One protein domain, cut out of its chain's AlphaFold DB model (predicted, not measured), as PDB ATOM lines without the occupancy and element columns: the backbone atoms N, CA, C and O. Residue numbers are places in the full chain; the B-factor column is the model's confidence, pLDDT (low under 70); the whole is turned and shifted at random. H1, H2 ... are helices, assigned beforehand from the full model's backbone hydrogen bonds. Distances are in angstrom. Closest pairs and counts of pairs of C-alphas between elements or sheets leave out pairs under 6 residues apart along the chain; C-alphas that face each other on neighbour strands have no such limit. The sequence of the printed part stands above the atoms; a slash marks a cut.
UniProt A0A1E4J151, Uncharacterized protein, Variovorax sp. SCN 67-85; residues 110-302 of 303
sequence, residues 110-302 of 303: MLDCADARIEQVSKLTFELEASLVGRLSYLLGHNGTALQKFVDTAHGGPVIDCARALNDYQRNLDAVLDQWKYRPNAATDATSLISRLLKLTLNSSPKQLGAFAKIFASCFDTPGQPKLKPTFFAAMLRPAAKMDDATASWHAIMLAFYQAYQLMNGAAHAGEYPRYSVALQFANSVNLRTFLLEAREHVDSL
ATOM      1  N   MET A 110     -18.734  22.102 198.672       91.50
ATOM      2  CA  MET A 110     -18.625  22.169 200.127       91.50
ATOM      3  C   MET A 110     -18.187  20.808 200.704       91.50
ATOM      4  O   MET A 110     -18.202  19.797 199.998       91.50
ATOM      5  N   LEU A 111     -17.771  20.797 201.974       91.19
ATOM      6  CA  LEU A 111     -17.207  19.621 202.658       91.19
ATOM      7  C   LEU A 111     -18.210  18.483 202.922       91.19
ATOM      8  O   LEU A 111     -17.815  17.390 203.320       91.19
ATOM      9  N   ASP A 112     -19.500  18.725 202.702       91.56
ATOM     10  CA  ASP A 112     -20.594  17.760 202.822       91.56
ATOM     11  C   ASP A 112     -20.960  17.096 201.483       91.56
ATOM     12  O   ASP A 112     -22.021  16.482 201.352       91.56
ATOM     13  N   CYS A 113     -20.094  17.191 200.467       91.25
ATOM     14  CA  CYS A 113     -20.377  16.579 199.175       91.25
ATOM     15  C   CYS A 113     -20.509  15.046 199.264       91.25
ATOM     16  O   CYS A 113     -19.865  14.379 200.078       91.25
ATOM     17  N   ALA A 114     -21.324  14.461 198.380       88.25
ATOM     18  CA  ALA A 114     -21.599  13.021 198.381       88.25
ATOM     19  C   ALA A 114     -20.324  12.160 198.256       88.25
ATOM     20  O   ALA A 114     -20.241  11.075 198.837       88.25
ATOM     21  N   ASP A 115     -19.312  12.654 197.542       86.31
ATOM     22  CA  ASP A 115     -18.025  11.988 197.326       86.31
ATOM     23  C   ASP A 115     -17.146  11.935 198.582       86.31
ATOM     24  O   ASP A 115     -16.336  11.016 198.727       86.31
ATOM     25  N   ALA A 116     -17.359  12.845 199.540       90.25
ATOM     26  CA  ALA A 116     -16.721  12.786 200.852       90.25
ATOM     27  C   ALA A 116     -17.234  11.599 201.693       90.25
ATOM     28  O   ALA A 116     -16.550  11.164 202.620       90.25
ATOM     29  N   ARG A 117     -18.404  11.024 201.352       92.81
ATOM     30  CA  ARG A 117     -18.981   9.811 201.974       92.81
ATOM     31  C   ARG A 117     -18.988   9.869 203.508       92.81
ATOM     32  O   ARG A 117     -18.665   8.881 204.167       92.81
ATOM     33  N   ILE A 118     -19.358  11.021 204.069       96.62
ATOM     34  CA  ILE A 118     -19.274  11.302 205.512       96.62
ATOM     35  C   ILE A 118     -20.013  10.251 206.343       96.62
ATOM     36  O   ILE A 118     -19.461   9.761 207.321       96.62
ATOM     37  N   GLU A 119     -21.187   9.803 205.899       95.69
ATOM     38  CA  GLU A 119     -21.970   8.767 206.589       95.69
ATOM     39  C   GLU A 119     -21.207   7.435 206.739       95.69
ATOM     40  O   GLU A 119     -21.330   6.736 207.746       95.69
ATOM     41  N   GLN A 120     -20.369   7.076 205.759       97.00
ATOM     42  CA  GLN A 120     -19.518   5.886 205.852       97.00
ATOM     43  C   GLN A 120     -18.354   6.100 206.815       97.00
ATOM     44  O   GLN A 120     -18.000   5.182 207.549       97.00
ATOM     45  N   VAL A 121     -17.771   7.303 206.839       97.94
ATOM     46  CA  VAL A 121     -16.752   7.661 207.838       97.94
ATOM     47  C   VAL A 121     -17.358   7.583 209.241       97.94
ATOM     48  O   VAL A 121     -16.731   7.016 210.134       97.94
ATOM     49  N   SER A 122     -18.588   8.074 209.426       98.06
ATOM     50  CA  SER A 122     -19.357   7.991 210.675       98.06
ATOM     51  C   SER A 122     -19.533   6.552 211.133       98.06
ATOM     52  O   SER A 122     -19.097   6.203 212.232       98.06
ATOM     53  N   LYS A 123     -20.062   5.695 210.256       98.19
ATOM     54  CA  LYS A 123     -20.258   4.279 210.561       98.19
ATOM     55  C   LYS A 123     -18.948   3.566 210.908       98.19
ATOM     56  O   LYS A 123     -18.883   2.880 211.919       98.19
ATOM     57  N   LEU A 124     -17.892   3.741 210.113       98.56
ATOM     58  CA  LEU A 124     -16.610   3.069 210.359       98.56
ATOM     59  C   LEU A 124     -15.926   3.559 211.639       98.56
ATOM     60  O   LEU A 124     -15.285   2.781 212.339       98.56
ATOM     61  N   THR A 125     -16.093   4.838 211.968       98.31
ATOM     62  CA  THR A 125     -15.600   5.406 213.228       98.31
ATOM     63  C   THR A 125     -16.328   4.792 214.423       98.31
ATOM     64  O   THR A 125     -15.677   4.412 215.394       98.31
ATOM     65  N   PHE A 126     -17.656   4.649 214.334       98.50
ATOM     66  CA  PHE A 126     -18.457   3.957 215.344       98.50
ATOM     67  C   PHE A 126     -18.008   2.502 215.517       98.50
ATOM     68  O   PHE A 126     -17.775   2.055 216.635       98.50
ATOM     69  N   GLU A 127     -17.851   1.762 214.414       98.50
ATOM     70  CA  GLU A 127     -17.447   0.352 214.452       98.50
ATOM     71  C   GLU A 127     -16.057   0.160 215.073       98.50
ATOM     72  O   GLU A 127     -15.856  -0.778 215.847       98.50
ATOM     73  N   LEU A 128     -15.107   1.053 214.779       98.56
ATOM     74  CA  LEU A 128     -13.778   1.025 215.387       98.56
ATOM     75  C   LEU A 128     -13.834   1.309 216.896       98.56
ATOM     76  O   LEU A 128     -13.172   0.624 217.674       98.56
ATOM     77  N   GLU A 129     -14.632   2.286 217.335       98.19
ATOM     78  CA  GLU A 129     -14.826   2.536 218.767       98.19
ATOM     79  C   GLU A 129     -15.490   1.347 219.468       98.19
ATOM     80  O   GLU A 129     -15.034   0.940 220.535       98.19
ATOM     81  N   ALA A 130     -16.518   0.749 218.861       98.31
ATOM     82  CA  ALA A 130     -17.185  -0.428 219.404       98.31
ATOM     83  C   ALA A 130     -16.227  -1.620 219.550       98.31
ATOM     84  O   ALA A 130     -16.210  -2.273 220.594       98.31
ATOM     85  N   SER A 131     -15.378  -1.860 218.546       98.06
ATOM     86  CA  SER A 131     -14.323  -2.876 218.608       98.06
ATOM     87  C   SER A 131     -13.336  -2.601 219.755       98.06
ATOM     88  O   SER A 131     -13.061  -3.489 220.567       98.06
ATOM     89  N   LEU A 132     -12.881  -1.350 219.912       97.94
ATOM     90  CA  LEU A 132     -12.001  -0.948 221.017       97.94
ATOM     91  C   LEU A 132     -12.649  -1.163 222.388       97.94
ATOM     92  O   LEU A 132     -12.015  -1.724 223.280       97.94
ATOM     93  N   VAL A 133     -13.908  -0.759 222.570       98.00
ATOM     94  CA  VAL A 133     -14.648  -0.973 223.827       98.00
ATOM     95  C   VAL A 133     -14.810  -2.469 224.121       98.00
ATOM     96  O   VAL A 133     -14.630  -2.893 225.266       98.00
ATOM     97  N   GLY A 134     -15.043  -3.291 223.094       97.19
ATOM     98  CA  GLY A 134     -15.035  -4.750 223.213       97.19
ATOM     99  C   GLY A 134     -13.697  -5.294 223.728       97.19
ATOM    100  O   GLY A 134     -13.674  -6.110 224.651       97.19
ATOM    101  N   ARG A 135     -12.567  -4.789 223.215       96.56
ATOM    102  CA  ARG A 135     -11.223  -5.190 223.676       96.56
ATOM    103  C   ARG A 135     -10.911  -4.720 225.092       96.56
ATOM    104  O   ARG A 135     -10.335  -5.472 225.872       96.56
ATOM    105  N   LEU A 136     -11.339  -3.520 225.472       97.25
ATOM    106  CA  LEU A 136     -11.210  -3.057 226.858       97.25
ATOM    107  C   LEU A 136     -12.048  -3.907 227.824       97.25
ATOM    108  O   LEU A 136     -11.607  -4.190 228.937       97.25
ATOM    109  N   SER A 137     -13.218  -4.377 227.384       96.56
ATOM    110  CA  SER A 137     -14.043  -5.318 228.152       96.56
ATOM    111  C   SER A 137     -13.364  -6.670 228.336       96.56
ATOM    112  O   SER A 137     -13.429  -7.245 229.421       96.56
ATOM    113  N   TYR A 138     -12.640  -7.148 227.324       95.06
ATOM    114  CA  TYR A 138     -11.792  -8.327 227.467       95.06
ATOM    115  C   TYR A 138     -10.681  -8.106 228.509       95.06
ATOM    116  O   TYR A 138     -10.511  -8.946 229.398       95.06
ATOM    117  N   LEU A 139      -9.985  -6.959 228.479       95.88
ATOM    118  CA  LEU A 139      -8.949  -6.633 229.468       95.88
ATOM    119  C   LEU A 139      -9.489  -6.581 230.903       95.88
ATOM    120  O   LEU A 139      -8.780  -6.996 231.817       95.88
ATOM    121  N   LEU A 140     -10.735  -6.144 231.122       94.81
ATOM    122  CA  LEU A 140     -11.350  -6.157 232.457       94.81
ATOM    123  C   LEU A 140     -11.333  -7.561 233.087       94.81
ATOM    124  O   LEU A 140     -11.100  -7.689 234.286       94.81
ATOM    125  N   GLY A 141     -11.554  -8.605 232.280       92.06
ATOM    126  CA  GLY A 141     -11.577  -9.998 232.735       92.06
ATOM    127  C   GLY A 141     -10.213 -10.695 232.793       92.06
ATOM    128  O   GLY A 141     -10.100 -11.716 233.464       92.06
ATOM    129  N   HIS A 142      -9.188 -10.167 232.114       94.19
ATOM    130  CA  HIS A 142      -7.911 -10.873 231.907       94.19
ATOM    131  C   HIS A 142      -6.686 -10.111 232.426       94.19
ATOM    132  O   HIS A 142      -5.745 -10.723 232.926       94.19
ATOM    133  N   ASN A 143      -6.680  -8.781 232.322       95.06
ATOM    134  CA  ASN A 143      -5.560  -7.935 232.719       95.06
ATOM    135  C   ASN A 143      -6.048  -6.545 233.171       95.06
ATOM    136  O   ASN A 143      -5.917  -5.540 232.465       95.06
ATOM    137  N   GLY A 144      -6.592  -6.482 234.389       94.56
ATOM    138  CA  GLY A 144      -7.126  -5.242 234.965       94.56
ATOM    139  C   GLY A 144      -6.090  -4.119 235.098       94.56
ATOM    140  O   GLY A 144      -6.440  -2.947 234.983       94.56
ATOM    141  N   THR A 145      -4.802  -4.443 235.270       96.06
ATOM    142  CA  THR A 145      -3.727  -3.437 235.308       96.06
ATOM    143  C   THR A 145      -3.517  -2.778 233.945       96.06
ATOM    144  O   THR A 145      -3.334  -1.561 233.880       96.06
ATOM    145  N   ALA A 146      -3.574  -3.546 232.852       96.62
ATOM    146  CA  ALA A 146      -3.522  -2.989 231.502       96.62
ATOM    147  C   ALA A 146      -4.751  -2.119 231.204       96.62
ATOM    148  O   ALA A 146      -4.597  -1.009 230.692       96.62
ATOM    149  N   LEU A 147      -5.949  -2.565 231.608       97.19
ATOM    150  CA  LEU A 147      -7.165  -1.752 231.500       97.19
ATOM    151  C   LEU A 147      -7.022  -0.421 232.247       97.19
ATOM    152  O   LEU A 147      -7.277   0.633 231.665       97.19
ATOM    153  N   GLN A 148      -6.592  -0.461 233.512       97.56
ATOM    154  CA  GLN A 148      -6.380   0.732 234.333       97.56
ATOM    155  C   GLN A 148      -5.434   1.710 233.632       97.56
ATOM    156  O   GLN A 148      -5.764   2.877 233.441       97.56
ATOM    157  N   LYS A 149      -4.287   1.210 233.158       97.69
ATOM    158  CA  LYS A 149      -3.282   2.013 232.458       97.69
ATOM    159  C   LYS A 149      -3.838   2.666 231.191       97.69
ATOM    160  O   LYS A 149      -3.557   3.839 230.932       97.69
ATOM    161  N   PHE A 150      -4.623   1.926 230.407       97.94
ATOM    162  CA  PHE A 150      -5.275   2.454 229.212       97.94
ATOM    163  C   PHE A 150      -6.260   3.570 229.577       97.94
ATOM    164  O   PHE A 150      -6.197   4.665 229.015       97.94
ATOM    165  N   VAL A 151      -7.152   3.308 230.534       97.50
ATOM    166  CA  VAL A 151      -8.223   4.231 230.930       97.50
ATOM    167  C   VAL A 151      -7.662   5.505 231.559       97.50
ATOM    168  O   VAL A 151      -8.125   6.589 231.200       97.50
ATOM    169  N   ASP A 152      -6.642   5.395 232.413       97.56
ATOM    170  CA  ASP A 152      -5.937   6.544 232.991       97.56
ATOM    171  C   ASP A 152      -5.336   7.425 231.892       97.56
ATOM    172  O   ASP A 152      -5.494   8.647 231.867       97.56
ATOM    173  N   THR A 153      -4.677   6.788 230.923       97.38
ATOM    174  CA  THR A 153      -4.040   7.499 229.812       97.38
ATOM    175  C   THR A 153      -5.074   8.202 228.938       97.38
ATOM    176  O   THR A 153      -4.895   9.372 228.609       97.38
ATOM    177  N   ALA A 154      -6.185   7.534 228.611       95.88
ATOM    178  CA  ALA A 154      -7.272   8.121 227.829       95.88
ATOM    179  C   ALA A 154      -7.921   9.325 228.540       95.88
ATOM    180  O   ALA A 154      -8.312  10.289 227.885       95.88
ATOM    181  N   HIS A 155      -8.001   9.301 229.873       93.94
ATOM    182  CA  HIS A 155      -8.514  10.419 230.670       93.94
ATOM    183  C   HIS A 155      -7.480  11.521 230.939       93.94
ATOM    184  O   HIS A 155      -7.850  12.582 231.441       93.94
ATOM    185  N   GLY A 156      -6.207  11.302 230.598       92.06
ATOM    186  CA  GLY A 156      -5.117  12.228 230.902       92.06
ATOM    187  C   GLY A 156      -4.741  12.272 232.389       92.06
ATOM    188  O   GLY A 156      -4.143  13.249 232.834       92.06
ATOM    189  N   GLY A 157      -5.095  11.244 233.166       91.88
ATOM    190  CA  GLY A 157      -4.863  11.184 234.607       91.88
ATOM    191  C   GLY A 157      -5.526   9.971 235.272       91.88
ATOM    192  O   GLY A 157      -6.293   9.266 234.623       91.88
ATOM    193  N   PRO A 158      -5.239   9.719 236.561       94.19
ATOM    194  CA  PRO A 158      -5.723   8.537 237.271       94.19
ATOM    195  C   PRO A 158      -7.252   8.511 237.404       94.19
ATOM    196  O   PRO A 158      -7.875   9.500 237.796       94.19
ATOM    197  N   VAL A 159      -7.846   7.351 237.130       94.50
ATOM    198  CA  VAL A 159      -9.281   7.065 237.210       94.50
ATOM    199  C   VAL A 159      -9.539   6.056 238.321       94.50
ATOM    200  O   VAL A 159      -8.984   4.967 238.335       94.50
ATOM    201  N   ILE A 160     -10.413   6.408 239.265       90.06
ATOM    202  CA  ILE A 160     -10.673   5.578 240.454       90.06
ATOM    203  C   ILE A 160     -11.421   4.282 240.098       90.06
ATOM    204  O   ILE A 160     -11.182   3.250 240.716       90.06
ATOM    205  N   ASP A 161     -12.328   4.334 239.119       93.44
ATOM    206  CA  ASP A 161     -13.191   3.209 238.750       93.44
ATOM    207  C   ASP A 161     -13.213   3.009 237.227       93.44
ATOM    208  O   ASP A 161     -14.037   3.576 236.498       93.44
ATOM    209  N   CYS A 162     -12.270   2.205 236.731       94.00
ATOM    210  CA  CYS A 162     -12.168   1.892 235.306       94.00
ATOM    211  C   CYS A 162     -13.314   1.020 234.793       94.00
ATOM    212  O   CYS A 162     -13.669   1.133 233.621       94.00
ATOM    213  N   ALA A 163     -13.918   0.188 235.646       94.50
ATOM    214  CA  ALA A 163     -15.072  -0.620 235.265       94.50
ATOM    215  C   ALA A 163     -16.287   0.276 235.000       94.50
ATOM    216  O   ALA A 163     -16.980   0.111 233.995       94.50
ATOM    217  N   ARG A 164     -16.507   1.293 235.842       95.19
ATOM    218  CA  ARG A 164     -17.520   2.320 235.588       95.19
ATOM    219  C   ARG A 164     -17.239   3.110 234.314       95.19
ATOM    220  O   ARG A 164     -18.163   3.295 233.529       95.19
ATOM    221  N   ALA A 165     -15.995   3.537 234.085       95.62
ATOM    222  CA  ALA A 165     -15.637   4.248 232.856       95.62
ATOM    223  C   ALA A 165     -15.943   3.407 231.603       95.62
ATOM    224  O   ALA A 165     -16.541   3.907 230.653       95.62
ATOM    225  N   LEU A 166     -15.611   2.115 231.633       96.75
ATOM    226  CA  LEU A 166     -15.926   1.185 230.552       96.75
ATOM    227  C   LEU A 166     -17.441   1.005 230.352       96.75
ATOM    228  O   LEU A 166     -17.916   1.034 229.218       96.75
ATOM    229  N   ASN A 167     -18.210   0.883 231.437       96.50
ATOM    230  CA  ASN A 167     -19.673   0.819 231.367       96.50
ATOM    231  C   ASN A 167     -20.282   2.095 230.770       96.50
ATOM    232  O   ASN A 167     -21.291   2.028 230.070       96.50
ATOM    233  N   ASP A 168     -19.692   3.258 231.043       95.94
ATOM    234  CA  ASP A 168     -20.120   4.515 230.435       95.94
ATOM    235  C   ASP A 168     -19.782   4.537 228.932       95.94
ATOM    236  O   ASP A 168     -20.621   4.964 228.140       95.94
ATOM    237  N   TYR A 169     -18.629   4.006 228.505       97.12
ATOM    238  CA  TYR A 169     -18.309   3.845 227.076       97.12
ATOM    239  C   TYR A 169     -19.332   2.963 226.358       97.12
ATOM    240  O   TYR A 169     -19.881   3.375 225.336       97.12
ATOM    241  N   GLN A 170     -19.638   1.793 226.925       97.50
ATOM    242  CA  GLN A 170     -20.624   0.874 226.358       97.50
ATOM    243  C   GLN A 170     -22.007   1.526 226.272       97.50
ATOM    244  O   GLN A 170     -22.640   1.500 225.222       97.50
ATOM    245  N   ARG A 171     -22.444   2.209 227.337       96.56
ATOM    246  CA  ARG A 171     -23.742   2.899 227.359       96.56
ATOM    247  C   ARG A 171     -23.848   3.988 226.292       96.56
ATOM    248  O   ARG A 171     -24.923   4.176 225.731       96.56
ATOM    249  N   ASN A 172     -22.763   4.714 226.021       95.44
ATOM    250  CA  ASN A 172     -22.749   5.701 224.941       95.44
ATOM    251  C   ASN A 172     -22.926   5.041 223.574       95.44
ATOM    252  O   ASN A 172     -23.695   5.554 222.768       95.44
ATOM    253  N   LEU A 173     -22.251   3.915 223.321       96.38
ATOM    254  CA  LEU A 173     -22.400   3.169 222.070       96.38
ATOM    255  C   LEU A 173     -23.821   2.620 221.906       96.38
ATOM    256  O   LEU A 173     -24.411   2.782 220.841       96.38
ATOM    257  N   ASP A 174     -24.397   2.052 222.967       96.62
ATOM    258  CA  ASP A 174     -25.760   1.504 222.959       96.62
ATOM    259  C   ASP A 174     -26.832   2.587 222.738       96.62
ATOM    260  O   ASP A 174     -27.916   2.307 222.227       96.62
ATOM    261  N   ALA A 175     -26.537   3.840 223.103       95.25
ATOM    262  CA  ALA A 175     -27.427   4.979 222.884       95.25
ATOM    263  C   ALA A 175     -27.428   5.492 221.428       95.25
ATOM    264  O   ALA A 175     -28.281   6.308 221.067       95.25
ATOM    265  N   VAL A 176     -26.498   5.042 220.575       95.81
ATOM    266  CA  VAL A 176     -26.443   5.440 219.161       95.81
ATOM    267  C   VAL A 176     -27.490   4.668 218.360       95.81
ATOM    268  O   VAL A 176     -27.312   3.501 218.024       95.81
ATOM    269  N   LEU A 177     -28.580   5.351 218.000       94.31
ATOM    270  CA  LEU A 177     -29.680   4.763 217.221       94.31
ATOM    271  C   LEU A 177     -29.341   4.564 215.736       94.31
ATOM    272  O   LEU A 177     -29.859   3.648 215.101       94.31
ATOM    273  N   ASP A 178     -28.500   5.435 215.174       95.88
ATOM    274  CA  ASP A 178     -28.114   5.415 213.762       95.88
ATOM    275  C   ASP A 178     -26.604   5.638 213.614       95.88
ATOM    276  O   ASP A 178     -26.094   6.755 213.732       95.88
ATOM    277  N   GLN A 179     -25.886   4.552 213.337       96.19
ATOM    278  CA  GLN A 179     -24.427   4.543 213.199       96.19
ATOM    279  C   GLN A 179     -23.947   5.377 212.002       96.19
ATOM    280  O   GLN A 179     -22.841   5.913 212.027       96.19
ATOM    281  N   TRP A 180     -24.778   5.546 210.971       95.62
ATOM    282  CA  TRP A 180     -24.449   6.362 209.797       95.62
ATOM    283  C   TRP A 180     -24.438   7.858 210.110       95.62
ATOM    284  O   TRP A 180     -23.835   8.638 209.380       95.62
ATOM    285  N   LYS A 181     -25.063   8.253 211.223       93.56
ATOM    286  CA  LYS A 181     -25.068   9.626 211.745       93.56
ATOM    287  C   LYS A 181     -24.177   9.784 212.972       93.56
ATOM    288  O   LYS A 181     -24.236  10.818 213.639       93.56
ATOM    289  N   TYR A 182     -23.363   8.776 213.287       96.19
ATOM    290  CA  TYR A 182     -22.451   8.851 214.414       96.19
ATOM    291  C   TYR A 182     -21.473  10.015 214.232       96.19
ATOM    292  O   TYR A 182     -20.734  10.077 213.248       96.19
ATOM    293  N   ARG A 183     -21.476  10.949 215.185       91.94
ATOM    294  CA  ARG A 183     -20.571  12.098 215.211       91.94
ATOM    295  C   ARG A 183     -19.992  12.233 216.617       91.94
ATOM    296  O   ARG A 183     -20.709  12.672 217.520       91.94
ATOM    297  N   PRO A 184     -18.715  11.880 216.826       87.50
ATOM    298  CA  PRO A 184     -18.078  12.095 218.109       87.50
ATOM    299  C   PRO A 184     -17.944  13.598 218.365       87.50
ATOM    300  O   PRO A 184     -17.722  14.385 217.445       87.50
ATOM    301  N   ASN A 185     -18.063  14.008 219.624       85.62
ATOM    302  CA  ASN A 185     -17.817  15.386 220.034       85.62
ATOM    303  C   ASN A 185     -16.624  15.444 221.001       85.62
ATOM    304  O   ASN A 185     -16.283  14.453 221.641       85.62
ATOM    305  N   ALA A 186     -15.974  16.600 221.110       84.62
ATOM    306  CA  ALA A 186     -14.863  16.809 222.041       84.62
ATOM    307  C   ALA A 186     -15.287  17.594 223.301       84.62
ATOM    308  O   ALA A 186     -14.431  18.142 223.998       84.62
ATOM    309  N   ALA A 187     -16.592  17.665 223.606       85.12
ATOM    310  CA  ALA A 187     -17.125  18.453 224.720       85.12
ATOM    311  C   ALA A 187     -16.613  17.936 226.068       85.12
ATOM    312  O   ALA A 187     -16.433  16.733 226.242       85.12
ATOM    313  N   THR A 188     -16.356  18.824 227.033       77.25
ATOM    314  CA  THR A 188     -15.683  18.513 228.312       77.25
ATOM    315  C   THR A 188     -16.354  17.391 229.108       77.25
ATOM    316  O   THR A 188     -15.658  16.544 229.675       77.25
ATOM    317  N   ASP A 189     -17.676  17.330 229.071       83.31
ATOM    318  CA  ASP A 189     -18.542  16.363 229.746       83.31
ATOM    319  C   ASP A 189     -18.779  15.066 228.956       83.31
ATOM    320  O   ASP A 189     -19.310  14.112 229.517       83.31
ATOM    321  N   ALA A 190     -18.333  14.983 227.698       85.88
ATOM    322  CA  ALA A 190     -18.488  13.787 226.878       85.88
ATOM    323  C   ALA A 190     -17.838  12.556 227.519       85.88
ATOM    324  O   ALA A 190     -16.681  12.601 227.959       85.88
ATOM    325  N   THR A 191     -18.595  11.462 227.542       87.88
ATOM    326  CA  THR A 191     -18.248  10.225 228.246       87.88
ATOM    327  C   THR A 191     -17.885   9.065 227.330       87.88
ATOM    328  O   THR A 191     -17.463   8.052 227.867       87.88
ATOM    329  N   SER A 192     -17.975   9.182 225.999       94.19
ATOM    330  CA  SER A 192     -17.528   8.113 225.093       94.19
ATOM    331  C   SER A 192     -16.001   8.010 225.022       94.19
ATOM    332  O   SER A 192     -15.272   8.971 225.304       94.19
ATOM    333  N   LEU A 193     -15.501   6.833 224.643       96.31
ATOM    334  CA  LEU A 193     -14.069   6.556 224.574       96.31
ATOM    335  C   LEU A 193     -13.395   7.449 223.531       96.31
ATOM    336  O   LEU A 193     -12.366   8.070 223.809       96.31
ATOM    337  N   ILE A 194     -13.985   7.557 222.342       95.69
ATOM    338  CA  ILE A 194     -13.428   8.377 221.268       95.69
ATOM    339  C   ILE A 194     -13.322   9.846 221.684       95.69
ATOM    340  O   ILE A 194     -12.322  10.487 221.383       95.69
ATOM    341  N   SER A 195     -14.279  10.378 222.449       94.62
ATOM    342  CA  SER A 195     -14.222  11.750 222.958       94.62
ATOM    343  C   SER A 195     -13.039  11.966 223.904       94.62
ATOM    344  O   SER A 195     -12.419  13.031 223.883       94.62
ATOM    345  N   ARG A 196     -12.687  10.958 224.713       94.88
ATOM    346  CA  ARG A 196     -11.488  10.983 225.566       94.88
ATOM    347  C   ARG A 196     -10.212  10.995 224.723       94.88
ATOM    348  O   ARG A 196      -9.370  11.872 224.909       94.88
ATOM    349  N   LEU A 197     -10.118  10.108 223.731       95.69
ATOM    350  CA  LEU A 197      -8.975  10.050 222.811       95.69
ATOM    351  C   LEU A 197      -8.832  11.330 221.972       95.69
ATOM    352  O   LEU A 197      -7.722  11.820 221.787       95.69
ATOM    353  N   LEU A 198      -9.939  11.920 221.514       95.50
ATOM    354  CA  LEU A 198      -9.947  13.181 220.770       95.50
ATOM    355  C   LEU A 198      -9.421  14.342 221.611       95.50
ATOM    356  O   LEU A 198      -8.591  15.107 221.128       95.50
ATOM    357  N   LYS A 199      -9.862  14.465 222.868       93.44
ATOM    358  CA  LYS A 199      -9.330  15.480 223.792       93.44
ATOM    359  C   LYS A 199      -7.842  15.294 224.027       93.44
ATOM    360  O   LYS A 199      -7.106  16.279 224.049       93.44
ATOM    361  N   LEU A 200      -7.403  14.046 224.187       93.12
ATOM    362  CA  LEU A 200      -5.989  13.731 224.329       93.12
ATOM    363  C   LEU A 200      -5.215  14.199 223.091       93.12
ATOM    364  O   LEU A 200      -4.205  14.876 223.240       93.12
ATOM    365  N   THR A 201      -5.721  13.934 221.883       93.75
ATOM    366  CA  THR A 201      -5.106  14.393 220.629       93.75
ATOM    367  C   THR A 201      -5.087  15.915 220.484       93.75
ATOM    368  O   THR A 201      -4.051  16.480 220.147       93.75
ATOM    369  N   LEU A 202      -6.200  16.589 220.781       93.00
ATOM    370  CA  LEU A 202      -6.350  18.043 220.659       93.00
ATOM    371  C   LEU A 202      -5.444  18.831 221.615       93.00
ATOM    372  O   LEU A 202      -4.953  19.897 221.252       93.00
ATOM    373  N   ASN A 203      -5.220  18.314 222.823       92.94
ATOM    374  CA  ASN A 203      -4.525  19.038 223.893       92.94
ATOM    375  C   ASN A 203      -3.047  18.650 224.044       92.94
ATOM    376  O   ASN A 203      -2.418  18.998 225.044       92.94
ATOM    377  N   SER A 204      -2.487  17.920 223.079       92.56
ATOM    378  CA  SER A 204      -1.155  17.329 223.205       92.56
ATOM    379  C   SER A 204      -0.231  17.702 222.062       92.56
ATOM    380  O   SER A 204      -0.612  17.767 220.897       92.56
ATOM    381  N   SER A 205       1.044  17.873 222.395       90.81
ATOM    382  CA  SER A 205       2.112  17.984 221.407       90.81
ATOM    383  C   SER A 205       2.358  16.646 220.688       90.81
ATOM    384  O   SER A 205       2.116  15.578 221.264       90.81
ATOM    385  N   PRO A 206       2.969  16.658 219.487       87.56
ATOM    386  CA  PRO A 206       3.356  15.431 218.784       87.56
ATOM    387  C   PRO A 206       4.217  14.471 219.623       87.56
ATOM    388  O   PRO A 206       4.112  13.251 219.501       87.56
ATOM    389  N   LYS A 207       5.059  15.002 220.522       88.81
ATOM    390  CA  LYS A 207       5.874  14.187 221.436       88.81
ATOM    391  C   LYS A 207       5.014  13.459 222.473       88.81
ATOM    392  O   LYS A 207       5.262  12.288 222.748       88.81
ATOM    393  N   GLN A 208       4.023  14.143 223.047       93.06
ATOM    394  CA  GLN A 208       3.097  13.547 224.015       93.06
ATOM    395  C   GLN A 208       2.233  12.469 223.359       93.06
ATOM    396  O   GLN A 208       2.094  11.390 223.927       93.06
ATOM    397  N   LEU A 209       1.758  12.701 222.130       93.56
ATOM    398  CA  LEU A 209       0.989  11.699 221.385       93.56
ATOM    399  C   LEU A 209       1.763  10.403 221.177       93.56
ATOM    400  O   LEU A 209       1.217   9.320 221.372       93.56
ATOM    401  N   GLY A 210       3.059  10.500 220.876       93.81
ATOM    402  CA  GLY A 210       3.916   9.322 220.804       93.81
ATOM    403  C   GLY A 210       4.051   8.565 222.127       93.81
ATOM    404  O   GLY A 210       4.078   7.335 222.131       93.81
ATOM    405  N   ALA A 211       4.105   9.276 223.255       95.00
ATOM    406  CA  ALA A 211       4.157   8.652 224.575       95.00
ATOM    407  C   ALA A 211       2.839   7.942 224.926       95.00
ATOM    408  O   ALA A 211       2.874   6.818 225.427       95.00
ATOM    409  N   PHE A 212       1.692   8.550 224.616       96.25
ATOM    410  CA  PHE A 212       0.381   7.930 224.826       96.25
ATOM    411  C   PHE A 212       0.180   6.705 223.942       96.25
ATOM    412  O   PHE A 212      -0.196   5.651 224.446       96.25
ATOM    413  N   ALA A 213       0.533   6.797 222.658       95.81
ATOM    414  CA  ALA A 213       0.481   5.666 221.741       95.81
ATOM    415  C   ALA A 213       1.323   4.480 222.235       95.81
ATOM    416  O   ALA A 213       0.882   3.337 222.160       95.81
ATOM    417  N   LYS A 214       2.502   4.746 222.813       96.00
ATOM    418  CA  LYS A 214       3.346   3.706 223.417       96.00
ATOM    419  C   LYS A 214       2.677   3.056 224.629       96.00
ATOM    420  O   LYS A 214       2.806   1.851 224.836       96.00
ATOM    421  N   ILE A 215       1.973   3.843 225.442       97.06
ATOM    422  CA  ILE A 215       1.216   3.309 226.577       97.06
ATOM    423  C   ILE A 215       0.066   2.433 226.079       97.06
ATOM    424  O   ILE A 215      -0.033   1.297 226.540       97.06
ATOM    425  N   PHE A 216      -0.735   2.904 225.122       97.12
ATOM    426  CA  PHE A 216      -1.823   2.117 224.539       97.12
ATOM    427  C   PHE A 216      -1.312   0.815 223.926       97.12
ATOM    428  O   PHE A 216      -1.830  -0.244 224.265       97.12
ATOM    429  N   ALA A 217      -0.225   0.869 223.153       95.56
ATOM    430  CA  ALA A 217       0.430  -0.316 222.608       95.56
ATOM    431  C   ALA A 217       0.827  -1.317 223.699       95.56
ATOM    432  O   ALA A 217       0.585  -2.503 223.553       95.56
ATOM    433  N   SER A 218       1.372  -0.846 224.824       95.69
ATOM    434  CA  SER A 218       1.776  -1.723 225.931       95.69
ATOM    435  C   SER A 218       0.624  -2.341 226.734       95.69
ATOM    436  O   SER A 218       0.893  -3.114 227.649       95.69
ATOM    437  N   CYS A 219      -0.628  -1.947 226.473       96.81
ATOM    438  CA  CYS A 219      -1.798  -2.514 227.151       96.81
ATOM    439  C   CYS A 219      -2.330  -3.774 226.457       96.81
ATOM    440  O   CYS A 219      -3.159  -4.461 227.044       96.81
ATOM    441  N   PHE A 220      -1.869  -4.059 225.239       94.62
ATOM    442  CA  PHE A 220      -2.319  -5.184 224.430       94.62
ATOM    443  C   PHE A 220      -1.121  -5.994 223.955       94.62
ATOM    444  O   PHE A 220      -0.061  -5.434 223.664       94.62
ATOM    445  N   ASP A 221      -1.305  -7.300 223.817       83.19
ATOM    446  CA  ASP A 221      -0.307  -8.143 223.178       83.19
ATOM    447  C   ASP A 221      -0.488  -8.085 221.654       83.19
ATOM    448  O   ASP A 221      -1.556  -8.373 221.112       83.19
ATOM    449  N   THR A 222       0.581  -7.722 220.935       74.19
ATOM    450  CA  THR A 222       0.584  -7.605 219.463       74.19
ATOM    451  C   THR A 222       1.563  -8.571 218.770       74.19
ATOM    452  O   THR A 222       2.351  -8.126 217.923       74.19
ATOM    453  N   PRO A 223       1.627  -9.875 219.108       66.00
ATOM    454  CA  PRO A 223       2.616 -10.755 218.501       66.00
ATOM    455  C   PRO A 223       2.344 -10.933 217.000       66.00
ATOM    456  O   PRO A 223       1.309 -11.451 216.591       66.00
ATOM    457  N   GLY A 224       3.301 -10.503 216.173       69.75
ATOM    458  CA  GLY A 224       3.309 -10.759 214.729       69.75
ATOM    459  C   GLY A 224       2.311  -9.947 213.899       69.75
ATOM    460  O   GLY A 224       2.125 -10.261 212.725       69.75
ATOM    461  N   GLN A 225       1.680  -8.915 214.465       77.25
ATOM    462  CA  GLN A 225       0.732  -8.108 213.700       77.25
ATOM    463  C   GLN A 225       1.434  -7.149 212.728       77.25
ATOM    464  O   GLN A 225       2.428  -6.510 213.094       77.25
ATOM    465  N   PRO A 226       0.921  -7.011 211.493       82.69
ATOM    466  CA  PRO A 226       1.455  -6.055 210.541       82.69
ATOM    467  C   PRO A 226       1.187  -4.624 211.013       82.69
ATOM    468  O   PRO A 226       0.119  -4.296 211.524       82.69
ATOM    469  N   LYS A 227       2.171  -3.754 210.793       91.06
ATOM    470  CA  LYS A 227       2.050  -2.319 211.038       91.06
ATOM    471  C   LYS A 227       0.950  -1.709 210.166       91.06
ATOM    472  O   LYS A 227       0.997  -1.850 208.942       91.06
ATOM    473  N   LEU A 228       0.050  -0.935 210.772       94.56
ATOM    474  CA  LEU A 228      -0.915  -0.131 210.022       94.56
ATOM    475  C   LEU A 228      -0.206   0.937 209.179       94.56
ATOM    476  O   LEU A 228       0.707   1.631 209.645       94.56
ATOM    477  N   LYS A 229      -0.642   1.102 207.929       94.06
ATOM    478  CA  LYS A 229      -0.161   2.190 207.070       94.06
ATOM    479  C   LYS A 229      -0.903   3.469 207.456       94.06
ATOM    480  O   LYS A 229      -2.120   3.491 207.338       94.06
ATOM    481  N   PRO A 230      -0.225   4.533 207.918       93.69
ATOM    482  CA  PRO A 230      -0.915   5.739 208.361       93.69
ATOM    483  C   PRO A 230      -1.685   6.398 207.210       93.69
ATOM    484  O   PRO A 230      -1.262   6.335 206.052       93.69
ATOM    485  N   THR A 231      -2.777   7.093 207.536       95.12
ATOM    486  CA  THR A 231      -3.426   8.002 206.584       95.12
ATOM    487  C   THR A 231      -2.449   9.091 206.138       95.12
ATOM    488  O   THR A 231      -1.486   9.412 206.839       95.12
ATOM    489  N   PHE A 232      -2.698   9.709 204.983       92.19
ATOM    490  CA  PHE A 232      -1.900  10.840 204.507       92.19
ATOM    491  C   PHE A 232      -1.868  11.972 205.544       92.19
ATOM    492  O   PHE A 232      -0.811  12.528 205.830       92.19
ATOM    493  N   PHE A 233      -3.006  12.245 206.187       91.44
ATOM    494  CA  PHE A 233      -3.103  13.194 207.295       91.44
ATOM    495  C   PHE A 233      -2.187  12.816 208.471       91.44
ATOM    496  O   PHE A 233      -1.412  13.648 208.946       91.44
ATOM    497  N   ALA A 234      -2.212  11.551 208.901       90.62
ATOM    498  CA  ALA A 234      -1.344  11.068 209.969       90.62
ATOM    499  C   ALA A 234       0.148  11.097 209.586       90.62
ATOM    500  O   ALA A 234       1.001  11.338 210.439       90.62
ATOM    501  N   ALA A 235       0.474  10.898 208.307       89.62
ATOM    502  CA  ALA A 235       1.839  11.004 207.797       89.62
ATOM    503  C   ALA A 235       2.356  12.454 207.784       89.62
ATOM    504  O   ALA A 235       3.531  12.685 208.079       89.62
ATOM    505  N   MET A 236       1.489  13.430 207.481       88.00
ATOM    506  CA  MET A 236       1.833  14.858 207.524       88.00
ATOM    507  C   MET A 236       2.082  15.357 208.952       88.00
ATOM    508  O   MET A 236       2.969  16.181 209.171       88.00
ATOM    509  N   LEU A 237       1.367  14.817 209.943       83.81
ATOM    510  CA  LEU A 237       1.608  15.068 211.369       83.81
ATOM    511  C   LEU A 237       2.712  14.150 211.915       83.81
ATOM    512  O   LEU A 237       2.517  13.398 212.872       83.81
ATOM    513  N   ARG A 238       3.881  14.193 211.264       72.75
ATOM    514  CA  ARG A 238       5.000  13.278 211.514       72.75
ATOM    515  C   ARG A 238       5.351  13.210 213.011       72.75
ATOM    516  O   ARG A 238       5.524  14.255 213.645       72.75
ATOM    517  N   PRO A 239       5.548  12.003 213.573       77.94
ATOM    518  CA  PRO A 239       5.961  11.863 214.961       77.94
ATOM    519  C   PRO A 239       7.339  12.485 215.211       77.94
ATOM    520  O   PRO A 239       8.229  12.446 214.358       77.94
ATOM    521  N   ALA A 240       7.539  13.000 216.426       78.00
ATOM    522  CA  ALA A 240       8.786  13.651 216.834       78.00
ATOM    523  C   ALA A 240       9.991  12.689 216.938       78.00
ATOM    524  O   ALA A 240      11.134  13.136 216.992       78.00
ATOM    525  N   ALA A 241       9.750  11.375 216.990       82.44
ATOM    526  CA  ALA A 241      10.778  10.345 217.108       82.44
ATOM    527  C   ALA A 241      10.379   9.066 216.357       82.44
ATOM    528  O   ALA A 241       9.208   8.854 216.039       82.44
ATOM    529  N   LYS A 242      11.361   8.195 216.094       88.88
ATOM    530  CA  LYS A 242      11.116   6.851 215.554       88.88
ATOM    531  C   LYS A 242      10.330   6.021 216.578       88.88
ATOM    532  O   LYS A 242      10.669   6.021 217.758       88.88
ATOM    533  N   MET A 243       9.312   5.313 216.105       91.12
ATOM    534  CA  MET A 243       8.441   4.443 216.899       91.12
ATOM    535  C   MET A 243       8.605   2.993 216.443       91.12
ATOM    536  O   MET A 243       8.882   2.754 215.263       91.12
ATOM    537  N   ASP A 244       8.426   2.045 217.363       92.38
ATOM    538  CA  ASP A 244       8.148   0.653 217.000       92.38
ATOM    539  C   ASP A 244       6.774   0.532 216.314       92.38
ATOM    540  O   ASP A 244       5.980   1.478 216.296       92.38
ATOM    541  N   ASP A 245       6.511  -0.615 215.695       92.88
ATOM    542  CA  ASP A 245       5.345  -0.782 214.826       92.88
ATOM    543  C   ASP A 245       4.010  -0.788 215.582       92.88
ATOM    544  O   ASP A 245       3.027  -0.240 215.072       92.88
ATOM    545  N   ALA A 246       3.976  -1.306 216.812       93.56
ATOM    546  CA  ALA A 246       2.783  -1.272 217.659       93.56
ATOM    547  C   ALA A 246       2.461   0.169 218.085       93.56
ATOM    548  O   ALA A 246       1.343   0.651 217.896       93.56
ATOM    549  N   THR A 247       3.469   0.904 218.562       94.25
ATOM    550  CA  THR A 247       3.344   2.324 218.915       94.25
ATOM    551  C   THR A 247       2.916   3.162 217.709       94.25
ATOM    552  O   THR A 247       2.046   4.025 217.827       94.25
ATOM    553  N   ALA A 248       3.487   2.905 216.529       93.62
ATOM    554  CA  ALA A 248       3.126   3.618 215.306       93.62
ATOM    555  C   ALA A 248       1.670   3.357 214.876       93.62
ATOM    556  O   ALA A 248       1.005   4.283 214.411       93.62
ATOM    557  N   SER A 249       1.171   2.131 215.057       94.94
ATOM    558  CA  SER A 249      -0.213   1.762 214.728       94.94
ATOM    559  C   SER A 249      -1.207   2.481 215.646       94.94
ATOM    560  O   SER A 249      -2.133   3.128 215.157       94.94
ATOM    561  N   TRP A 250      -0.952   2.508 216.958       95.81
ATOM    562  CA  TRP A 250      -1.771   3.271 217.911       95.81
ATOM    563  C   TRP A 250      -1.736   4.778 217.667       95.81
ATOM    564  O   TRP A 250      -2.769   5.444 217.737       95.81
ATOM    565  N   HIS A 251      -0.570   5.321 217.320       95.12
ATOM    566  CA  HIS A 251      -0.451   6.726 216.939       95.12
ATOM    567  C   HIS A 251      -1.308   7.047 215.705       95.12
ATOM    568  O   HIS A 251      -2.011   8.058 215.680       95.12
ATOM    569  N   ALA A 252      -1.295   6.173 214.695       95.75
ATOM    570  CA  ALA A 252      -2.122   6.332 213.505       95.75
ATOM    571  C   ALA A 252      -3.626   6.243 213.827       95.75
ATOM    572  O   ALA A 252      -4.387   7.063 213.319       95.75
ATOM    573  N   ILE A 253      -4.049   5.333 214.716       97.00
ATOM    574  CA  ILE A 253      -5.449   5.218 215.175       97.00
ATOM    575  C   ILE A 253      -5.925   6.518 215.835       97.00
ATOM    576  O   ILE A 253      -6.981   7.044 215.479       97.00
ATOM    577  N   MET A 254      -5.132   7.087 216.751       96.38
ATOM    578  CA  MET A 254      -5.473   8.354 217.412       96.38
ATOM    579  C   MET A 254      -5.654   9.504 216.411       96.38
ATOM    580  O   MET A 254      -6.596  10.293 216.526       96.38
ATOM    581  N   LEU A 255      -4.762   9.599 215.420       95.94
ATOM    582  CA  LEU A 255      -4.838  10.629 214.385       95.94
ATOM    583  C   LEU A 255      -5.976  10.388 213.392       95.94
ATOM    584  O   LEU A 255      -6.561  11.356 212.917       95.94
ATOM    585  N   ALA A 256      -6.332   9.134 213.110       96.75
ATOM    586  CA  ALA A 256      -7.475   8.805 212.267       96.75
ATOM    587  C   ALA A 256      -8.802   9.185 212.932       96.75
ATOM    588  O   ALA A 256      -9.655   9.769 212.267       96.75
ATOM    589  N   PHE A 257      -8.960   8.960 214.242       97.12
ATOM    590  CA  PHE A 257     -10.120   9.480 214.974       97.12
ATOM    591  C   PHE A 257     -10.200  11.001 214.902       97.12
ATOM    592  O   PHE A 257     -11.270  11.556 214.648       97.12
ATOM    593  N   TYR A 258      -9.066  11.682 215.067       96.12
ATOM    594  CA  TYR A 258      -9.012  13.133 214.936       96.12
ATOM    595  C   TYR A 258      -9.361  13.614 213.519       96.12
ATOM    596  O   TYR A 258     -10.153  14.542 213.364       96.12
ATOM    597  N   GLN A 259      -8.847  12.950 212.483       96.19
ATOM    598  CA  GLN A 259      -9.179  13.230 211.085       96.19
ATOM    599  C   GLN A 259     -10.673  13.012 210.802       96.19
ATOM    600  O   GLN A 259     -11.306  13.857 210.171       96.19
ATOM    601  N   ALA A 260     -11.247  11.913 211.298       97.38
ATOM    602  CA  ALA A 260     -12.665  11.596 211.170       97.38
ATOM    603  C   ALA A 260     -13.540  12.668 211.835       97.38
ATOM    604  O   ALA A 260     -14.460  13.190 211.207       97.38
ATOM    605  N   TYR A 261     -13.194  13.071 213.060       96.38
ATOM    606  CA  TYR A 261     -13.839  14.171 213.778       96.38
ATOM    607  C   TYR A 261     -13.800  15.486 212.988       96.38
ATOM    608  O   TYR A 261     -14.831  16.142 212.835       96.38
ATOM    609  N   GLN A 262     -12.636  15.857 212.443       94.62
ATOM    610  CA  GLN A 262     -12.492  17.085 211.657       94.62
ATOM    611  C   GLN A 262     -13.316  17.050 210.367       94.62
ATOM    612  O   GLN A 262     -13.953  18.043 210.032       94.62
ATOM    613  N   LEU A 263     -13.370  15.910 209.671       94.88
ATOM    614  CA  LEU A 263     -14.187  15.771 208.463       94.88
ATOM    615  C   LEU A 263     -15.686  15.830 208.758       94.88
ATOM    616  O   LEU A 263     -16.408  16.548 208.073       94.88
ATOM    617  N   MET A 264     -16.155  15.132 209.795       96.25
ATOM    618  CA  MET A 264     -17.569  15.169 210.183       96.25
ATOM    619  C   MET A 264     -18.000  16.565 210.642       96.25
ATOM    620  O   MET A 264     -19.100  17.006 210.316       96.25
ATOM    621  N   ASN A 265     -17.144  17.278 211.379       94.25
ATOM    622  CA  ASN A 265     -17.413  18.665 211.754       94.25
ATOM    623  C   ASN A 265     -17.384  19.601 210.551       94.25
ATOM    624  O   ASN A 265     -18.299  20.402 210.400       94.25
ATOM    625  N   GLY A 266     -16.374  19.474 209.690       93.88
ATOM    626  CA  GLY A 266     -16.266  20.259 208.465       93.88
ATOM    627  C   GLY A 266     -17.500  20.106 207.580       93.88
ATOM    628  O   GLY A 266     -18.020  21.099 207.090       93.88
ATOM    629  N   ALA A 267     -18.024  18.885 207.446       94.69
ATOM    630  CA  ALA A 267     -19.263  18.618 206.724       94.69
ATOM    631  C   ALA A 267     -20.500  19.203 207.426       94.69
ATOM    632  O   ALA A 267     -21.324  19.850 206.790       94.69
ATOM    633  N   ALA A 268     -20.630  19.039 208.746       93.94
ATOM    634  CA  ALA A 268     -21.766  19.588 209.493       93.94
ATOM    635  C   ALA A 268     -21.826  21.128 209.468       93.94
ATOM    636  O   ALA A 268     -22.903  21.705 209.597       93.94
ATOM    637  N   HIS A 269     -20.673  21.771 209.297       93.00
ATOM    638  CA  HIS A 269     -20.503  23.219 209.189       93.00
ATOM    639  C   HIS A 269     -20.047  23.624 207.780       93.00
ATOM    640  O   HIS A 269     -19.364  24.627 207.604       93.00
ATOM    641  N   ALA A 270     -20.425  22.849 206.758       92.56
ATOM    642  CA  ALA A 270     -19.956  22.995 205.378       92.56
ATOM    643  C   ALA A 270     -20.088  24.421 204.813       92.56
ATOM    644  O   ALA A 270     -19.214  24.871 204.075       92.56
ATOM    645  N   GLY A 271     -21.145  25.147 205.194       87.62
ATOM    646  CA  GLY A 271     -21.374  26.534 204.780       87.62
ATOM    647  C   GLY A 271     -20.414  27.568 205.387       87.62
ATOM    648  O   GLY A 271     -20.389  28.701 204.915       87.62
ATOM    649  N   GLU A 272     -19.632  27.203 206.408       91.94
ATOM    650  CA  GLU A 272     -18.651  28.076 207.074       91.94
ATOM    651  C   GLU A 272     -17.262  28.027 206.406       91.94
ATOM    652  O   GLU A 272     -16.391  28.842 206.714       91.94
ATOM    653  N   TYR A 273     -17.049  27.092 205.473       88.56
ATOM    654  CA  TYR A 273     -15.768  26.853 204.808       88.56
ATOM    655  C   TYR A 273     -15.829  27.196 203.309       88.56
ATOM    656  O   TYR A 273     -16.908  27.193 202.709       88.56
ATOM    657  N   PRO A 274     -14.682  27.486 202.663       86.00
ATOM    658  CA  PRO A 274     -14.639  27.603 201.211       86.00
ATOM    659  C   PRO A 274     -14.981  26.264 200.544       86.00
ATOM    660  O   PRO A 274     -15.019  25.206 201.174       86.00
ATOM    661  N   ARG A 275     -15.222  26.305 199.234       87.44
ATOM    662  CA  ARG A 275     -15.349  25.081 198.442       87.44
ATOM    663  C   ARG A 275     -13.964  24.475 198.214       87.44
ATOM    664  O   ARG A 275     -12.973  25.194 198.131       87.44
ATOM    665  N   TYR A 276     -13.915  23.154 198.116       88.56
ATOM    666  CA  TYR A 276     -12.694  22.394 197.872       88.56
ATOM    667  C   TYR A 276     -12.899  21.446 196.697       88.56
ATOM    668  O   TYR A 276     -14.011  20.952 196.492       88.56
ATOM    669  N   SER A 277     -11.813  21.127 195.987       88.56
ATOM    670  CA  SER A 277     -11.807  20.097 194.942       88.56
ATOM    671  C   SER A 277     -12.470  18.806 195.439       88.56
ATOM    672  O   SER A 277     -12.077  18.243 196.467       88.56
ATOM    673  N   VAL A 278     -13.472  18.325 194.700       86.19
ATOM    674  CA  VAL A 278     -14.173  17.060 194.967       86.19
ATOM    675  C   VAL A 278     -13.187  15.897 194.994       86.19
ATOM    676  O   VAL A 278     -13.291  15.022 195.848       86.19
ATOM    677  N   ALA A 279     -12.169  15.920 194.134       84.94
ATOM    678  CA  ALA A 279     -11.142  14.890 194.107       84.94
ATOM    679  C   ALA A 279     -10.306  14.837 195.388       84.94
ATOM    680  O   ALA A 279     -10.005  13.749 195.882       84.94
ATOM    681  N   LEU A 280      -9.965  15.997 195.958       88.25
ATOM    682  CA  LEU A 280      -9.277  16.061 197.247       88.25
ATOM    683  C   LEU A 280     -10.153  15.468 198.358       88.25
ATOM    684  O   LEU A 280      -9.675  14.668 199.163       88.25
ATOM    685  N   GLN A 281     -11.438  15.829 198.381       91.69
ATOM    686  CA  GLN A 281     -12.398  15.313 199.358       91.69
ATOM    687  C   GLN A 281     -12.580  13.791 199.225       91.69
ATOM    688  O   GLN A 281     -12.520  13.071 200.225       91.69
ATOM    689  N   PHE A 282     -12.711  13.291 197.993       90.25
ATOM    690  CA  PHE A 282     -12.811  11.866 197.680       90.25
ATOM    691  C   PHE A 282     -11.556  11.095 198.100       90.25
ATOM    692  O   PHE A 282     -11.659  10.107 198.828       90.25
ATOM    693  N   ALA A 283     -10.366  11.551 197.694       91.69
ATOM    694  CA  ALA A 283      -9.104  10.884 198.013       91.69
ATOM    695  C   ALA A 283      -8.857  10.832 199.528       91.69
ATOM    696  O   ALA A 283      -8.472   9.788 200.061       91.69
ATOM    697  N   ASN A 284      -9.142  11.931 200.232       93.62
ATOM    698  CA  ASN A 284      -9.045  11.997 201.687       93.62
ATOM    699  C   ASN A 284     -10.029  11.024 202.366       93.62
ATOM    700  O   ASN A 284      -9.646  10.289 203.276       93.62
ATOM    701  N   SER A 285     -11.274  10.963 201.880       94.56
ATOM    702  CA  SER A 285     -12.295  10.032 202.375       94.56
ATOM    703  C   SER A 285     -11.924   8.569 202.137       94.56
ATOM    704  O   SER A 285     -12.011   7.760 203.057       94.56
ATOM    705  N   VAL A 286     -11.491   8.203 200.925       94.75
ATOM    706  CA  VAL A 286     -11.044   6.836 200.607       94.75
ATOM    707  C   VAL A 286      -9.897   6.429 201.523       94.75
ATOM    708  O   VAL A 286      -9.971   5.379 202.154       94.75
ATOM    709  N   ASN A 287      -8.872   7.275 201.653       96.81
ATOM    710  CA  ASN A 287      -7.720   6.971 202.491       96.81
ATOM    711  C   ASN A 287      -8.104   6.752 203.964       96.81
ATOM    712  O   ASN A 287      -7.629   5.793 204.573       96.81
ATOM    713  N   LEU A 288      -8.985   7.590 204.519       98.12
ATOM    714  CA  LEU A 288      -9.466   7.421 205.889       98.12
ATOM    715  C   LEU A 288     -10.345   6.174 206.052       98.12
ATOM    716  O   LEU A 288     -10.148   5.426 207.002       98.12
ATOM    717  N   ARG A 289     -11.297   5.917 205.146       97.75
ATOM    718  CA  ARG A 289     -12.188   4.745 205.242       97.75
ATOM    719  C   ARG A 289     -11.414   3.431 205.160       97.75
ATOM    720  O   ARG A 289     -11.672   2.541 205.964       97.75
ATOM    721  N   THR A 290     -10.447   3.327 204.244       97.56
ATOM    722  CA  THR A 290      -9.551   2.163 204.166       97.56
ATOM    723  C   THR A 290      -8.791   1.976 205.475       97.56
ATOM    724  O   THR A 290      -8.782   0.878 206.018       97.56
ATOM    725  N   PHE A 291      -8.231   3.054 206.032       98.44
ATOM    726  CA  PHE A 291      -7.536   2.979 207.313       98.44
ATOM    727  C   PHE A 291      -8.454   2.542 208.460       98.44
ATOM    728  O   PHE A 291      -8.056   1.705 209.255       98.44
ATOM    729  N   LEU A 292      -9.668   3.091 208.571       98.44
ATOM    730  CA  LEU A 292     -10.601   2.742 209.651       98.44
ATOM    731  C   LEU A 292     -11.008   1.261 209.601       98.44
ATOM    732  O   LEU A 292     -11.128   0.634 210.650       98.44
ATOM    733  N   LEU A 293     -11.172   0.700 208.397       97.38
ATOM    734  CA  LEU A 293     -11.405  -0.733 208.199       97.38
ATOM    735  C   LEU A 293     -10.207  -1.569 208.672       97.38
ATOM    736  O   LEU A 293     -10.373  -2.439 209.522       97.38
ATOM    737  N   GLU A 294      -8.999  -1.263 208.189       97.19
ATOM    738  CA  GLU A 294      -7.770  -1.969 208.587       97.19
ATOM    739  C   GLU A 294      -7.496  -1.836 210.097       97.19
ATOM    740  O   GLU A 294      -7.098  -2.791 210.760       97.19
ATOM    741  N   ALA A 295      -7.744  -0.656 210.666       97.75
ATOM    742  CA  ALA A 295      -7.586  -0.389 212.090       97.75
ATOM    743  C   ALA A 295      -8.573  -1.193 212.936       97.75
ATOM    744  O   ALA A 295      -8.209  -1.657 214.014       97.75
ATOM    745  N   ARG A 296      -9.806  -1.382 212.459       97.31
ATOM    746  CA  ARG A 296     -10.785  -2.227 213.141       97.31
ATOM    747  C   ARG A 296     -10.326  -3.679 213.150       97.31
ATOM    748  O   ARG A 296     -10.322  -4.288 214.212       97.31
ATOM    749  N   GLU A 297      -9.891  -4.211 212.009       94.88
ATOM    750  CA  GLU A 297      -9.345  -5.575 211.927       94.88
ATOM    751  C   GLU A 297      -8.132  -5.752 212.852       94.88
ATOM    752  O   GLU A 297      -8.028  -6.748 213.570       94.88
ATOM    753  N   HIS A 298      -7.250  -4.750 212.894       95.00
ATOM    754  CA  HIS A 298      -6.122  -4.708 213.820       95.00
ATOM    755  C   HIS A 298      -6.592  -4.781 215.278       95.00
ATOM    756  O   HIS A 298      -6.164  -5.675 216.006       95.00
ATOM    757  N   VAL A 299      -7.527  -3.920 215.694       95.62
ATOM    758  CA  VAL A 299      -8.079  -3.920 217.060       95.62
ATOM    759  C   VAL A 299      -8.779  -5.242 217.393       95.62
ATOM    760  O   VAL A 299      -8.561  -5.795 218.469       95.62
ATOM    761  N   ASP A 300      -9.557  -5.800 216.466       93.81
ATOM    762  CA  ASP A 300     -10.238  -7.090 216.627       93.81
ATOM    763  C   ASP A 300      -9.266  -8.278 216.756       93.81
ATOM    764  O   ASP A 300      -9.652  -9.358 217.207       93.81
ATOM    765  N   SER A 301      -7.996  -8.100 216.410       92.00
ATOM    766  CA  SER A 301      -6.967  -9.128 216.575       92.00
ATOM    767  C   SER A 301      -6.117  -8.967 217.842       92.00
ATOM    768  O   SER A 301      -5.284  -9.830 218.119       92.00
ATOM    769  N   LEU A 302      -6.312  -7.892 218.616       91.62
ATOM    770  CA  LEU A 302      -5.588  -7.660 219.871       91.62
ATOM    771  C   LEU A 302      -6.020  -8.652 220.960       91.62
ATOM    772  O   LEU A 302      -7.216  -8.940 221.112       91.62
TER     773      LEU A 302
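What this domain is: This is residues 110 to 302 of the 303 residues of an uncharacterized protein of Variovorax sp. SCN 67-85 (UniProt A0A1E4J151). Two long helices, H1 and H8, lie side by side, and a third, H7, packs slantwise on both and runs through the middle of the model. H4, H5 and H6 pack on H7, H2 folds back from the end of H1, and H3 packs on H1. The printed part has 193 residues with eight named helices, H1 to H8, and no named strand: all helix. It is compact, with a radius of gyration of the C-alphas of 16.1 A and spans of 48 by 38 by 28 A.

Where its parts are: H1, residues 118 to 142, begins with C-alpha 118 at (-19.274, 11.302, 205.512) and is 36.3 A long. H2 is residues 144 to 155, H3 162 to 174, H4 193 to 202, H5 206 to 217 and H6 232 to 236. H7, residues 245 to 268, is 34.3 A long. H8, residues 278 to 300, is 32.7 A long and ends with C-alpha 300 at (-10.238, -7.090, 216.627).

How they stand to each other: H1, H7 and H8 form an up-and-down bundle, each running against the one before. H1 touches H8 at a shallow tilt of 17 degrees, closest C-alphas Leu 128 and Arg 296, 5.0 A. H7 and H8 are a hairpin at 45 degrees, touching with residues 253 to 260 and 288 to 295 alone; C-alphas 253 and 295 are closest, 6.7 A. H4 touches H7 about perpendicular, 88 degrees, closest C-alphas Leu 198 and Tyr 258, 5.9 A. H5 and H8 are apart. Every O i to N i+4 pair is within hydrogen-bond range in H2 to H8, and 20 of 21 in H1.

The domain as a whole: The printed part has no cut. The links H3 to H4 and H5 to H6 are long. Residues 223 to 224 have pLDDT under 70.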